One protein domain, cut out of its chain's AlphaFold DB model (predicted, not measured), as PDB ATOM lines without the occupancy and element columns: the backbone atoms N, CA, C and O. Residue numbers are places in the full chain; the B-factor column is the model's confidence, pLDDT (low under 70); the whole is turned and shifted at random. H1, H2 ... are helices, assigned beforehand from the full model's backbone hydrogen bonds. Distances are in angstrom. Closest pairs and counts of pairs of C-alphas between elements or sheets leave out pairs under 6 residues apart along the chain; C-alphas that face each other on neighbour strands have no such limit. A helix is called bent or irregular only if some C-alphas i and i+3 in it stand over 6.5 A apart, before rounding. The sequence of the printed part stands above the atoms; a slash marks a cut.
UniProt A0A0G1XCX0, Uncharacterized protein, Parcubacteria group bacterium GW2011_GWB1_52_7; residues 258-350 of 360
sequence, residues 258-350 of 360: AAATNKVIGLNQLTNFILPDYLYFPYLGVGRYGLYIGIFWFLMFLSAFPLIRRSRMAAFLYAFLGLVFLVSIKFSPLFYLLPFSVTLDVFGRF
ATOM      1  N   ALA A 258     -37.552  17.435  34.636       70.50
ATOM      2  CA  ALA A 258     -37.592  18.044  33.308       70.50
ATOM      3  C   ALA A 258     -36.294  18.808  32.992       70.50
ATOM      4  O   ALA A 258     -35.765  18.697  31.886       70.50
ATOM      5  N   ALA A 259     -35.726  19.521  33.969       67.25
ATOM      6  CA  ALA A 259     -34.450  20.215  33.816       67.25
ATOM      7  C   ALA A 259     -33.270  19.232  33.710       67.25
ATOM      8  O   ALA A 259     -32.392  19.416  32.863       67.25
ATOM      9  N   ALA A 260     -33.276  18.161  34.510       65.69
ATOM     10  CA  ALA A 260     -32.245  17.123  34.502       65.69
ATOM     11  C   ALA A 260     -32.214  16.316  33.189       65.69
ATOM     12  O   ALA A 260     -31.151  15.883  32.745       65.69
ATOM     13  N   THR A 261     -33.365  16.141  32.534       69.56
ATOM     14  CA  THR A 261     -33.500  15.347  31.302       69.56
ATOM     15  C   THR A 261     -33.487  16.174  30.007       69.56
ATOM     16  O   THR A 261     -33.538  15.616  28.908       69.56
ATOM     17  N   ASN A 262     -33.339  17.501  30.096       66.12
ATOM     18  CA  ASN A 262     -33.390  18.397  28.933       66.12
ATOM     19  C   ASN A 262     -32.156  18.301  28.005       66.12
ATOM     20  O   ASN A 262     -32.184  18.776  26.873       66.12
ATOM     21  N   LYS A 263     -31.053  17.689  28.462       66.44
ATOM     22  CA  LYS A 263     -29.783  17.573  27.707       66.44
ATOM     23  C   LYS A 263     -29.319  16.131  27.482       66.44
ATOM     24  O   LYS A 263     -28.125  15.868  27.367       66.44
ATOM     25  N   VAL A 264     -30.253  15.188  27.456       72.19
ATOM     26  CA  VAL A 264     -29.942  13.765  27.263       72.19
ATOM     27  C   VAL A 264     -29.509  13.506  25.826       72.19
ATOM     28  O   VAL A 264     -30.067  14.088  24.892       72.19
ATOM     29  N   ILE A 265     -28.550  12.595  25.650       74.38
ATOM     30  CA  ILE A 265     -28.028  12.262  24.329       74.38
ATOM     31  C   ILE A 265     -29.093  11.500  23.537       74.38
ATOM     32  O   ILE A 265     -29.521  10.406  23.915       74.38
ATOM     33  N   GLY A 266     -29.526  12.087  22.423       77.38
ATOM     34  CA  GLY A 266     -30.378  11.425  21.437       77.38
ATOM     35  C   GLY A 266     -29.569  10.507  20.519       77.38
ATOM     36  O   GLY A 266     -28.397  10.763  20.252       77.38
ATOM     37  N   LEU A 267     -30.189   9.456  19.974       78.88
ATOM     38  CA  LEU A 267     -29.515   8.547  19.028       78.88
ATOM     39  C   LEU A 267     -28.994   9.275  17.778       78.88
ATOM     40  O   LEU A 267     -27.920   8.956  17.276       78.88
ATOM     41  N   ASN A 268     -29.713  10.297  17.312       76.31
ATOM     42  CA  ASN A 268     -29.289  11.153  16.202       76.31
ATOM     43  C   ASN A 268     -27.988  11.921  16.499       76.31
ATOM     44  O   ASN A 268     -27.199  12.169  15.592       76.31
ATOM     45  N   GLN A 269     -27.717  12.232  17.768       77.19
ATOM     46  CA  GLN A 269     -26.518  12.958  18.192       77.19
ATOM     47  C   GLN A 269     -25.264  12.077  18.226       77.19
ATOM     48  O   GLN A 269     -24.165  12.608  18.357       77.19
ATOM     49  N   LEU A 270     -25.376  10.752  18.050       78.69
ATOM     50  CA  LEU A 270     -24.202   9.881  17.897       78.69
ATOM     51  C   LEU A 270     -23.391  10.214  16.635       78.69
ATOM     52  O   LEU A 270     -22.193   9.947  16.578       78.69
ATOM     53  N   THR A 271     -24.012  10.862  15.647       77.81
ATOM     54  CA  THR A 271     -23.310  11.399  14.471       77.81
ATOM     55  C   THR A 271     -22.248  12.444  14.846       77.81
ATOM     56  O   THR A 271     -21.225  12.545  14.166       77.81
ATOM     57  N   ASN A 272     -22.403  13.129  15.987       77.19
ATOM     58  CA  ASN A 272     -21.460  14.137  16.479       77.19
ATOM     59  C   ASN A 272     -20.139  13.546  17.003       77.19
ATOM     60  O   ASN A 272     -19.214  14.298  17.273       77.19
ATOM     61  N   PHE A 273     -19.996  12.220  17.134       77.38
ATOM     62  CA  PHE A 273     -18.677  11.611  17.385       77.38
ATOM     63  C   PHE A 273     -17.753  11.705  16.163       77.38
ATOM     64  O   PHE A 273     -16.530  11.716  16.303       77.38
ATOM     65  N   ILE A 274     -18.348  11.770  14.970       77.56
ATOM     66  CA  ILE A 274     -17.659  11.790  13.675       77.56
ATOM     67  C   ILE A 274     -17.652  13.202  13.095       77.56
ATOM     68  O   ILE A 274     -16.656  13.616  12.501       77.56
ATOM     69  N   LEU A 275     -18.756  13.931  13.257       75.88
ATOM     70  CA  LEU A 275     -18.918  15.276  12.729       75.88
ATOM     71  C   LEU A 275     -18.665  16.311  13.832       75.88
ATOM     72  O   LEU A 275     -19.308  16.241  14.880       75.88
ATOM     73  N   PRO A 276     -17.746  17.267  13.623       71.88
ATOM     74  CA  PRO A 276     -17.544  18.357  14.562       71.88
ATOM     75  C   PRO A 276     -18.785  19.243  14.681       71.88
ATOM     76  O   PRO A 276     -19.540  19.435  13.729       71.88
ATOM     77  N   ASP A 277     -18.933  19.857  15.849       64.38
ATOM     78  CA  ASP A 277     -20.055  20.719  16.229       64.38
ATOM     79  C   ASP A 277     -20.166  22.016  15.404       64.38
ATOM     80  O   ASP A 277     -21.234  22.627  15.360       64.38
ATOM     81  N   TYR A 278     -19.096  22.424  14.714       64.75
ATOM     82  CA  TYR A 278     -19.106  23.548  13.771       64.75
ATOM     83  C   TYR A 278     -19.611  23.187  12.362       64.75
ATOM     84  O   TYR A 278     -19.884  24.092  11.572       64.75
ATOM     85  N   LEU A 279     -19.762  21.900  12.024       64.50
ATOM     86  CA  LEU A 279     -20.408  21.465  10.782       64.50
ATOM     87  C   LEU A 279     -21.905  21.255  11.043       64.50
ATOM     88  O   LEU A 279     -22.357  20.162  11.378       64.50
ATOM     89  N   TYR A 280     -22.680  22.334  10.916       56.34
ATOM     90  CA  TYR A 280     -24.121  22.303  11.152       56.34
ATOM     91  C   TYR A 280     -24.871  21.647   9.983       56.34
ATOM     92  O   TYR A 280     -24.952  22.211   8.892       56.34
ATOM     93  N   PHE A 281     -25.478  20.485  10.235       62.88
ATOM     94  CA  PHE A 281     -26.430  19.846   9.325       62.88
ATOM     95  C   PHE A 281     -27.852  19.973   9.900       62.88
ATOM     96  O   PHE A 281     -28.164  19.275  10.869       62.88
ATOM     97  N   PRO A 282     -28.734  20.806   9.305       54.53
ATOM     98  CA  PRO A 282     -30.041  21.172   9.874       54.53
ATOM     99  C   PRO A 282     -30.963  19.994  10.230       54.53
ATOM    100  O   PRO A 282     -31.869  20.151  11.043       54.53
ATOM    101  N   TYR A 283     -30.733  18.818   9.639       56.50
ATOM    102  CA  TYR A 283     -31.595  17.637   9.756       56.50
ATOM    103  C   TYR A 283     -30.958  16.455  10.507       56.50
ATOM    104  O   TYR A 283     -31.652  15.485  10.799       56.50
ATOM    105  N   LEU A 284     -29.658  16.511  10.835       55.78
ATOM    106  CA  LEU A 284     -28.937  15.407  11.498       55.78
ATOM    107  C   LEU A 284     -28.736  15.625  13.004       55.78
ATOM    108  O   LEU A 284     -28.534  14.661  13.740       55.78
ATOM    109  N   GLY A 285     -28.874  16.855  13.497       50.22
ATOM    110  CA  GLY A 285     -28.790  17.123  14.927       50.22
ATOM    111  C   GLY A 285     -28.984  18.594  15.255       50.22
ATOM    112  O   GLY A 285     -28.202  19.445  14.846       50.22
ATOM    113  N   VAL A 286     -30.017  18.891  16.041       41.16
ATOM    114  CA  VAL A 286     -30.196  20.209  16.651       41.16
ATOM    115  C   VAL A 286     -29.415  20.209  17.970       41.16
ATOM    116  O   VAL A 286     -29.786  19.501  18.908       41.16
ATOM    117  N   GLY A 287     -28.321  20.973  18.048       47.62
ATOM    118  CA  GLY A 287     -27.677  21.330  19.318       47.62
ATOM    119  C   GLY A 287     -26.158  21.145  19.394       47.62
ATOM    120  O   GLY A 287     -25.594  20.177  18.893       47.62
ATOM    121  N   ARG A 288     -25.515  22.086  20.100       53.25
ATOM    122  CA  ARG A 288     -24.089  22.121  20.470       53.25
ATOM    123  C   ARG A 288     -23.744  21.029  21.498       53.25
ATOM    124  O   ARG A 288     -23.513  21.332  22.667       53.25
ATOM    125  N   TYR A 289     -23.757  19.761  21.098       56.78
ATOM    126  CA  TYR A 289     -23.316  18.665  21.964       56.78
ATOM    127  C   TYR A 289     -21.853  18.337  21.675       56.78
ATOM    128  O   TYR A 289     -21.514  17.890  20.582       56.78
ATOM    129  N   GLY A 290     -20.993  18.557  22.669       63.00
ATOM    130  CA  GLY A 290     -19.555  18.289  22.610       63.00
ATOM    131  C   GLY A 290     -19.208  16.806  22.648       63.00
ATOM    132  O   GLY A 290     -18.590  16.359  23.606       63.00
ATOM    133  N   LEU A 291     -19.655  16.043  21.650       72.62
ATOM    134  CA  LEU A 291     -19.360  14.611  21.511       72.62
ATOM    135  C   LEU A 291     -18.226  14.335  20.516       72.62
ATOM    136  O   LEU A 291     -17.744  13.206  20.432       72.62
ATOM    137  N   TYR A 292     -17.789  15.353  19.775       78.44
ATOM    138  CA  TYR A 292     -16.734  15.202  18.788       78.44
ATOM    139  C   TYR A 292     -15.380  15.021  19.462       78.44
ATOM    140  O   TYR A 292     -14.875  15.923  20.124       78.44
ATOM    141  N   ILE A 293     -14.774  13.855  19.250       77.19
ATOM    142  CA  ILE A 293     -13.449  13.521  19.785       77.19
ATOM    143  C   ILE A 293     -12.349  13.578  18.724       77.19
ATOM    144  O   ILE A 293     -11.212  13.238  19.021       77.19
ATOM    145  N   GLY A 294     -12.662  13.980  17.487       80.88
ATOM    146  CA  GLY A 294     -11.736  13.925  16.355       80.88
ATOM    147  C   GLY A 294     -11.822  12.610  15.580       80.88
ATOM    148  O   GLY A 294     -11.716  11.529  16.159       80.88
ATOM    149  N   ILE A 295     -11.933  12.688  14.247       82.69
ATOM    150  CA  ILE A 295     -12.033  11.493  13.384       82.69
ATOM    151  C   ILE A 295     -10.828  10.560  13.546       82.69
ATOM    152  O   ILE A 295     -10.981   9.344  13.607       82.69
ATOM    153  N   PHE A 296      -9.631  11.128  13.690       86.12
ATOM    154  CA  PHE A 296      -8.408  10.366  13.912       86.12
ATOM    155  C   PHE A 296      -8.488   9.527  15.198       86.12
ATOM    156  O   PHE A 296      -8.264   8.317  15.164       86.12
ATOM    157  N   TRP A 297      -8.877  10.144  16.317       87.38
ATOM    158  CA  TRP A 297      -9.008   9.466  17.609       87.38
ATOM    159  C   TRP A 297     -10.139   8.446  17.611       87.38
ATOM    160  O   TRP A 297      -9.981   7.356  18.158       87.38
ATOM    161  N   PHE A 298     -11.246   8.761  16.938       86.19
ATOM    162  CA  PHE A 298     -12.359   7.841  16.761       86.19
ATOM    163  C   PHE A 298     -11.947   6.585  15.976       86.19
ATOM    164  O   PHE A 298     -12.223   5.466  16.409       86.19
ATOM    165  N   LEU A 299     -11.207   6.731  14.873       88.75
ATOM    166  CA  LEU A 299     -10.693   5.592  14.102       88.75
ATOM    167  C   LEU A 299      -9.646   4.783  14.883       88.75
ATOM    168  O   LEU A 299      -9.655   3.549  14.840       88.75
ATOM    169  N   MET A 300      -8.775   5.445  15.653       88.62
ATOM    170  CA  MET A 300      -7.861   4.754  16.571       88.62
ATOM    171  C   MET A 300      -8.629   3.943  17.619       88.62
ATOM    172  O   MET A 300      -8.299   2.786  17.873       88.62
ATOM    173  N   PHE A 301      -9.686   4.519  18.186       88.69
ATOM    174  CA  PHE A 301     -10.567   3.827  19.114       88.69
ATOM    175  C   PHE A 301     -11.245   2.611  18.465       88.69
ATOM    176  O   PHE A 301     -11.253   1.544  19.065       88.69
ATOM    177  N   LEU A 302     -11.762   2.702  17.238       90.00
ATOM    178  CA  LEU A 302     -12.380   1.545  16.575       90.00
ATOM    179  C   LEU A 302     -11.361   0.448  16.238       90.00
ATOM    180  O   LEU A 302     -11.609  -0.733  16.483       90.00
ATOM    181  N   SER A 303     -10.188   0.826  15.729       91.75
ATOM    182  CA  SER A 303      -9.130  -0.131  15.369       91.75
ATOM    183  C   SER A 303      -8.536  -0.868  16.575       91.75
ATOM    184  O   SER A 303      -8.028  -1.980  16.429       91.75
ATOM    185  N   ALA A 304      -8.649  -0.301  17.780       91.56
ATOM    186  CA  ALA A 304      -8.233  -0.942  19.022       91.56
ATOM    187  C   ALA A 304      -9.220  -2.015  19.530       91.56
ATOM    188  O   ALA A 304      -8.868  -2.765  20.445       91.56
ATOM    189  N   PHE A 305     -10.412  -2.160  18.935       94.12
ATOM    190  CA  PHE A 305     -11.456  -3.069  19.429       94.12
ATOM    191  C   PHE A 305     -10.999  -4.532  19.575       94.12
ATOM    192  O   PHE A 305     -11.261  -5.130  20.621       94.12
ATOM    193  N   PRO A 306     -10.233  -5.126  18.633       95.88
ATOM    194  CA  PRO A 306      -9.748  -6.501  18.774       95.88
ATOM    195  C   PRO A 306      -8.869  -6.739  20.014       95.88
ATOM    196  O   PRO A 306      -8.729  -7.883  20.461       95.88
ATOM    197  N   LEU A 307      -8.295  -5.683  20.609       93.19
ATOM    198  CA  LEU A 307      -7.487  -5.780  21.826       93.19
ATOM    199  C   LEU A 307      -8.305  -6.193  23.055       93.19
ATOM    200  O   LEU A 307      -7.702  -6.660  24.021       93.19
ATOM    201  N   ILE A 308      -9.643  -6.114  23.016       94.44
ATOM    202  CA  ILE A 308     -10.523  -6.574  24.104       94.44
ATOM    203  C   ILE A 308     -10.249  -8.027  24.506       94.44
ATOM    204  O   ILE A 308     -10.289  -8.370  25.684       94.44
ATOM    205  N   ARG A 309      -9.892  -8.881  23.536       94.00
ATOM    206  CA  ARG A 309      -9.590 -10.300  23.774       94.00
ATOM    207  C   ARG A 309      -8.185 -10.540  24.325       94.00
ATOM    208  O   ARG A 309      -7.905 -11.624  24.821       94.00
ATOM    209  N   ARG A 310      -7.291  -9.554  24.208       92.25
ATOM    210  CA  ARG A 310      -5.862  -9.678  24.552       92.25
ATOM    211  C   ARG A 310      -5.471  -8.890  25.799       92.25
ATOM    212  O   ARG A 310      -4.480  -9.225  26.437       92.25
ATOM    213  N   SER A 311      -6.218  -7.844  26.146       92.75
ATOM    214  CA  SER A 311      -5.884  -6.927  27.234       92.75
ATOM    215  C   SER A 311      -7.085  -6.692  28.141       92.75
ATOM    216  O   SER A 311      -8.101  -6.143  27.719       92.75
ATOM    217  N   ARG A 312      -6.924  -7.025  29.429       92.38
ATOM    218  CA  ARG A 312      -7.921  -6.719  30.470       92.38
ATOM    219  C   ARG A 312      -8.202  -5.219  30.572       92.38
ATOM    220  O   ARG A 312      -9.335  -4.838  30.828       92.38
ATOM    221  N   MET A 313      -7.186  -4.383  30.335       91.81
ATOM    222  CA  MET A 313      -7.331  -2.925  30.329       91.81
ATOM    223  C   MET A 313      -8.210  -2.458  29.167       91.81
ATOM    224  O   MET A 313      -9.116  -1.660  29.373       91.81
ATOM    225  N   ALA A 314      -7.986  -2.990  27.959       92.69
ATOM    226  CA  ALA A 314      -8.837  -2.670  26.815       92.69
ATOM    227  C   ALA A 314     -10.285  -3.102  27.089       92.69
ATOM    228  O   ALA A 314     -11.200  -2.302  26.929       92.69
ATOM    229  N   ALA A 315     -10.486  -4.329  27.585       93.56
ATOM    230  CA  ALA A 315     -11.813  -4.822  27.944       93.56
ATOM    231  C   ALA A 315     -12.529  -3.942  28.971       93.56
ATOM    232  O   ALA A 315     -13.693  -3.607  28.768       93.56
ATOM    233  N   PHE A 316     -11.824  -3.517  30.022       94.19
ATOM    234  CA  PHE A 316     -12.362  -2.584  31.004       94.19
ATOM    235  C   PHE A 316     -12.771  -1.250  30.367       94.19
ATOM    236  O   PHE A 316     -13.889  -0.804  30.595       94.19
ATOM    237  N   LEU A 317     -11.912  -0.633  29.547       92.50
ATOM    238  CA  LEU A 317     -12.209   0.665  28.928       92.50
ATOM    239  C   LEU A 317     -13.422   0.599  27.987       92.50
ATOM    240  O   LEU A 317     -14.280   1.477  28.056       92.50
ATOM    241  N   TYR A 318     -13.538  -0.444  27.157       93.94
ATOM    242  CA  TYR A 318     -14.721  -0.634  26.306       93.94
ATOM    243  C   TYR A 318     -15.983  -0.922  27.125       93.94
ATOM    244  O   TYR A 318     -17.040  -0.383  26.810       93.94
ATOM    245  N   ALA A 319     -15.888  -1.736  28.181       93.75
ATOM    246  CA  ALA A 319     -17.023  -2.017  29.057       93.75
ATOM    247  C   ALA A 319     -17.480  -0.759  29.812       93.75
ATOM    248  O   ALA A 319     -18.676  -0.488  29.887       93.75
ATOM    249  N   PHE A 320     -16.536   0.037  30.319       92.62
ATOM    250  CA  PHE A 320     -16.814   1.305  30.985       92.62
ATOM    251  C   PHE A 320     -17.453   2.311  30.025       92.62
ATOM    252  O   PHE A 320     -18.454   2.929  30.369       92.62
ATOM    253  N   LEU A 321     -16.950   2.421  28.793       89.50
ATOM    254  CA  LEU A 321     -17.573   3.253  27.767       89.50
ATOM    255  C   LEU A 321     -18.997   2.780  27.436       89.50
ATOM    256  O   LEU A 321     -19.908   3.599  27.349       89.50
ATOM    257  N   GLY A 322     -19.206   1.467  27.303       89.62
ATOM    258  CA  GLY A 322     -20.535   0.881  27.123       89.62
ATOM    259  C   GLY A 322     -21.485   1.246  28.266       89.62
ATOM    260  O   GLY A 322     -22.610   1.666  28.009       89.62
ATOM    261  N   LEU A 323     -21.017   1.180  29.516       88.88
ATOM    262  CA  LEU A 323     -21.773   1.633  30.685       88.88
ATOM    263  C   LEU A 323     -22.110   3.127  30.598       88.88
ATOM    264  O   LEU A 323     -23.261   3.492  30.804       88.88
ATOM    265  N   VAL A 324     -21.149   3.989  30.245       86.12
ATOM    266  CA  VAL A 324     -21.389   5.432  30.071       86.12
ATOM    267  C   VAL A 324     -22.463   5.685  29.010       86.12
ATOM    268  O   VAL A 324     -23.373   6.477  29.250       86.12
ATOM    269  N   PHE A 325     -22.429   4.980  27.875       82.75
ATOM    270  CA  PHE A 325     -23.472   5.084  26.849       82.75
ATOM    271  C   PHE A 325     -24.835   4.608  27.350       82.75
ATOM    272  O   PHE A 325     -25.829   5.308  27.160       82.75
ATOM    273  N   LEU A 326     -24.887   3.467  28.042       83.81
ATOM    274  CA  LEU A 326     -26.123   2.977  28.650       83.81
ATOM    275  C   LEU A 326     -26.665   3.950  29.700       83.81
ATOM    276  O   LEU A 326     -27.863   4.002  29.915       83.81
ATOM    277  N   VAL A 327     -25.834   4.740  30.362       80.44
ATOM    278  CA  VAL A 327     -26.303   5.718  31.349       80.44
ATOM    279  C   VAL A 327     -26.687   7.051  30.687       80.44
ATOM    280  O   VAL A 327     -27.501   7.783  31.238       80.44
ATOM    281  N   SER A 328     -26.161   7.359  29.495       76.31
ATOM    282  CA  SER A 328     -26.291   8.688  28.866       76.31
ATOM    283  C   SER A 328     -27.306   8.775  27.717       76.31
ATOM    284  O   SER A 328     -27.725   9.880  27.366       76.31
ATOM    285  N   ILE A 329     -27.685   7.648  27.101       78.56
ATOM    286  CA  ILE A 329     -28.605   7.617  25.951       78.56
ATOM    287  C   ILE A 329     -30.067   7.688  26.410       78.56
ATOM    288  O   ILE A 329     -30.508   6.936  27.287       78.56
ATOM    289  N   LYS A 330     -30.844   8.556  25.748       67.94
ATOM    290  CA  LYS A 330     -32.296   8.678  25.932       67.94
ATOM    291  C   LYS A 330     -32.950   7.312  25.692       67.94
ATOM    292  O   LYS A 330     -32.699   6.704  24.658       67.94
ATOM    293  N   PHE A 331     -33.789   6.864  26.631       68.56
ATOM    294  CA  PHE A 331     -34.495   5.565  26.651       68.56
ATOM    295  C   PHE A 331     -33.717   4.341  27.156       68.56
ATOM    296  O   PHE A 331     -34.258   3.236  27.133       68.56
ATOM    297  N   SER A 332     -32.492   4.493  27.661       74.44
ATOM    298  CA  SER A 332     -31.850   3.366  28.338       74.44
ATOM    299  C   SER A 332     -32.556   3.023  29.662       74.44
ATOM    300  O   SER A 332     -32.872   3.932  30.430       74.44
ATOM    301  N   PRO A 333     -32.746   1.738  30.010       68.19
ATOM    302  CA  PRO A 333     -33.321   1.346  31.298       68.19
ATOM    303  C   PRO A 333     -32.546   1.911  32.496       68.19
ATOM    304  O   PRO A 333     -33.146   2.306  33.491       68.19
ATOM    305  N   LEU A 334     -31.215   2.007  32.384       68.06
ATOM    306  CA  LEU A 334     -30.363   2.556  33.442       68.06
ATOM    307  C   LEU A 334     -30.532   4.070  33.603       68.06
ATOM    308  O   LEU A 334     -30.372   4.578  34.709       68.06
ATOM    309  N   PHE A 335     -30.906   4.781  32.536       64.75
ATOM    310  CA  PHE A 335     -31.169   6.218  32.583       64.75
ATOM    311  C   PHE A 335     -32.335   6.549  33.529       64.75
ATOM    312  O   PHE A 335     -32.267   7.519  34.277       64.75
ATOM    313  N   TYR A 336     -33.371   5.705  33.572       63.00
ATOM    314  CA  TYR A 336     -34.531   5.895  34.452       63.00
ATOM    315  C   TYR A 336     -34.268   5.546  35.922       63.00
ATOM    316  O   TYR A 336     -35.059   5.918  36.785       63.00
ATOM    317  N   LEU A 337     -33.157   4.869  36.227       63.06
ATOM    318  CA  LEU A 337     -32.750   4.556  37.602       63.06
ATOM    319  C   LEU A 337     -31.930   5.686  38.244       63.06
ATOM    320  O   LEU A 337     -31.834   5.767  39.467       63.06
ATOM    321  N   LEU A 338     -31.363   6.577  37.430       59.03
ATOM    322  CA  LEU A 338     -30.518   7.686  37.874       59.03
ATOM    323  C   LEU A 338     -31.216   8.720  38.781       59.03
ATOM    324  O   LEU A 338     -30.606   9.092  39.788       59.03
ATOM    325  N   PRO A 339     -32.467   9.158  38.516       53.97
ATOM    326  CA  PRO A 339     -33.150  10.152  39.351       53.97
ATOM    327  C   PRO A 339     -33.372   9.692  40.798       53.97
ATOM    328  O   PRO A 339     -33.539  10.522  41.681       53.97
ATOM    329  N   PHE A 340     -33.349   8.381  41.053       44.66
ATOM    330  CA  PHE A 340     -33.553   7.798  42.382       44.66
ATOM    331  C   PHE A 340     -32.266   7.707  43.215       44.66
ATOM    332  O   PHE A 340     -32.305   7.292  44.373       44.66
ATOM    333  N   SER A 341     -31.112   8.082  42.652       40.34
ATOM    334  CA  SER A 341     -29.848   8.105  43.388       40.34
ATOM    335  C   SER A 341     -29.633   9.471  44.053       40.34
ATOM    336  O   SER A 341     -29.528  10.493  43.380       40.34
ATOM    337  N   VAL A 342     -29.519   9.477  45.387       37.31
ATOM    338  CA  VAL A 342     -29.261  10.654  46.256       37.31
ATOM    339  C   VAL A 342     -28.105  11.530  45.748       37.31
ATOM    340  O   VAL A 342     -28.091  12.746  45.912       37.31
ATOM    341  N   THR A 343     -27.149  10.912  45.066       36.88
ATOM    342  CA  THR A 343     -26.023  11.559  44.401       36.88
ATOM    343  C   THR A 343     -26.443  12.594  43.347       36.88
ATOM    344  O   THR A 343     -25.845  13.663  43.308       36.88
ATOM    345  N   LEU A 344     -27.485  12.353  42.538       36.00
ATOM    346  CA  LEU A 344     -27.907  13.266  41.460       36.00
ATOM    347  C   LEU A 344     -28.731  14.472  41.923       36.00
ATOM    348  O   LEU A 344     -28.623  15.532  41.307       36.00
ATOM    349  N   ASP A 345     -29.464  14.353  43.030       34.34
ATOM    350  CA  ASP A 345     -30.114  15.501  43.678       34.34
ATOM    351  C   ASP A 345     -29.060  16.462  44.261       34.34
ATOM    352  O   ASP A 345     -29.149  17.677  44.106       34.34
ATOM    353  N   VAL A 346     -27.957  15.926  44.799       36.94
ATOM    354  CA  VAL A 346     -26.766  16.723  45.129       36.94
ATOM    355  C   VAL A 346     -26.147  17.314  43.849       36.94
ATOM    356  O   VAL A 346     -25.865  18.506  43.815       36.94
ATOM    357  N   PHE A 347     -26.002  16.548  42.759       39.72
ATOM    358  CA  PHE A 347     -25.372  17.017  41.510       39.72
ATOM    359  C   PHE A 347     -26.136  18.134  40.784       39.72
ATOM    360  O   PHE A 347     -25.502  19.028  40.220       39.72
ATOM    361  N   GLY A 348     -27.469  18.152  40.845       39.06
ATOM    362  CA  GLY A 348     -28.260  19.246  40.281       39.06
ATOM    363  C   GLY A 348     -28.030  20.591  40.978       39.06
ATOM    364  O   GLY A 348     -28.100  21.653  40.352       39.06
ATOM    365  N   ARG A 349     -27.644  20.549  42.258       36.88
ATOM    366  CA  ARG A 349     -27.340  21.742  43.056       36.88
ATOM    367  C   ARG A 349     -26.025  22.412  42.638       36.88
ATOM    368  O   ARG A 349     -25.888  23.615  42.845       36.88
ATOM    369  N   PHE A 350     -25.109  21.692  41.974       35.06
ATOM    370  CA  PHE A 350     -23.749  22.169  41.662       35.06
ATOM    371  C   PHE A 350     -23.445  22.475  40.179       35.06
ATOM    372  O   PHE A 350     -22.452  23.150  39.918       35.06
TER     373      PHE A 350
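What this domain is: This is residues 258 to 350 of the 360 residues of an uncharacterized protein of Parcubacteria group bacterium GW2011_GWB1_52_7 (UniProt A0A0G1XCX0). The model is a loose, open frame of helices with few contacts between them: the long helix H5 makes one side, H4 and H3 follow one another along one end, and H2 with the stretch from H1 makes the side across from H5. At the other end H6 turns a corner from H5 and H7 turns again, coming near H1, while the long stretch of residues 274 to 294 makes a wide loop on the side of H2 away from H5. The printed part has 93 residues with seven named helices, H1 to H7 in order along the chain, and no named strand. Its class is all helix, with 57 of the 93 residues in the helices. It is loose, with a radius of gyration of the C-alphas of 15.7 A, and spans 40 by 36 by 23 A along its three main axes.

How they stand to each other: The longest helix is H5, residues 312 to 328. With its residues 314 to 318 alone it touches H4, residues 305 to 309, and their closest C-alphas, those of Ile 308 and Ala 315, are 4.4 A apart. H3, residues 295 to 303, and H4 meet only through their link of one residue. H2, residues 267 to 273, is close to H3 but not clearly touching it: their closest C-alphas, those of Phe 273 and Phe 298, are 7.4 A apart, and their lines are about perpendicular at 74 degrees. With its residues 326 to 328 alone H5 touches H6, residues 335 to 340, only at the corner and only just, with 3 pairs of C-alphas within 8 A. The closest of these are the C-alphas of Val 327 and Phe 335, 5.0 A apart, and the lines of the two helices are about perpendicular at 75 degrees. H7, residues 342 to 350, is close to H6 but not clearly touching it, with the C-alphas of Leu 338 and Leu 344 the closest at 7.1 A, and about perpendicular to it at 90 degrees. H1, residues 258 to 261, is close to H7 but not clearly touching it; their closest C-alphas, those of Ala 260 and Gly 348, are 7.3 A apart. Among the pairs that are apart are H2 and H5, H3 and H5, H5 and H7, and H1 and H2. In H3 and H5 every O i to N i+4 pair is within hydrogen-bond range, in H7 3 of 5 are, and H1 is too short for such a pair. H2 has 0 of 3 such pairs within range but 4 of 4 O i to N i+3 pairs, H4 has 0 of 1 but 2 of 2, and H6 has 0 of 2 but 2 of 3.

Where its parts are: H5 measures 24.0 A from C-alpha 312 at (-7.921, -6.719, 30.470) to C-alpha 328 at (-26.291, 8.688, 28.866). H4 measures 8.6 A, H3 12.1 A and H2 11.4 A. H6 measures 10.2 A and is irregular, but only just: C-alphas 336 and 339 are 6.6 A apart. H1 measures 5.3 A and begins with C-alpha 258 at (-37.592, 18.044, 33.308). H7 measures 13.6 A and ends with C-alpha 350 at (-23.749, 22.169, 41.662).

The domain as a whole: The two C-alphas farthest apart are those of Ala 258 and Arg 310, at 43.0 A. The first and last printed C-alphas are 16.7 A apart. The printed part has no cut. The link from H2 to H3, 21 residues, is long; the link from H5 to H6 is short, and the other four are tight. The mean pLDDT of the printed part is 72.0. It is under 70 in 39 residues, namely 259 to 263, 277 to 290, 330 to 331 and 333 to 350, and the mean for H7 is 37.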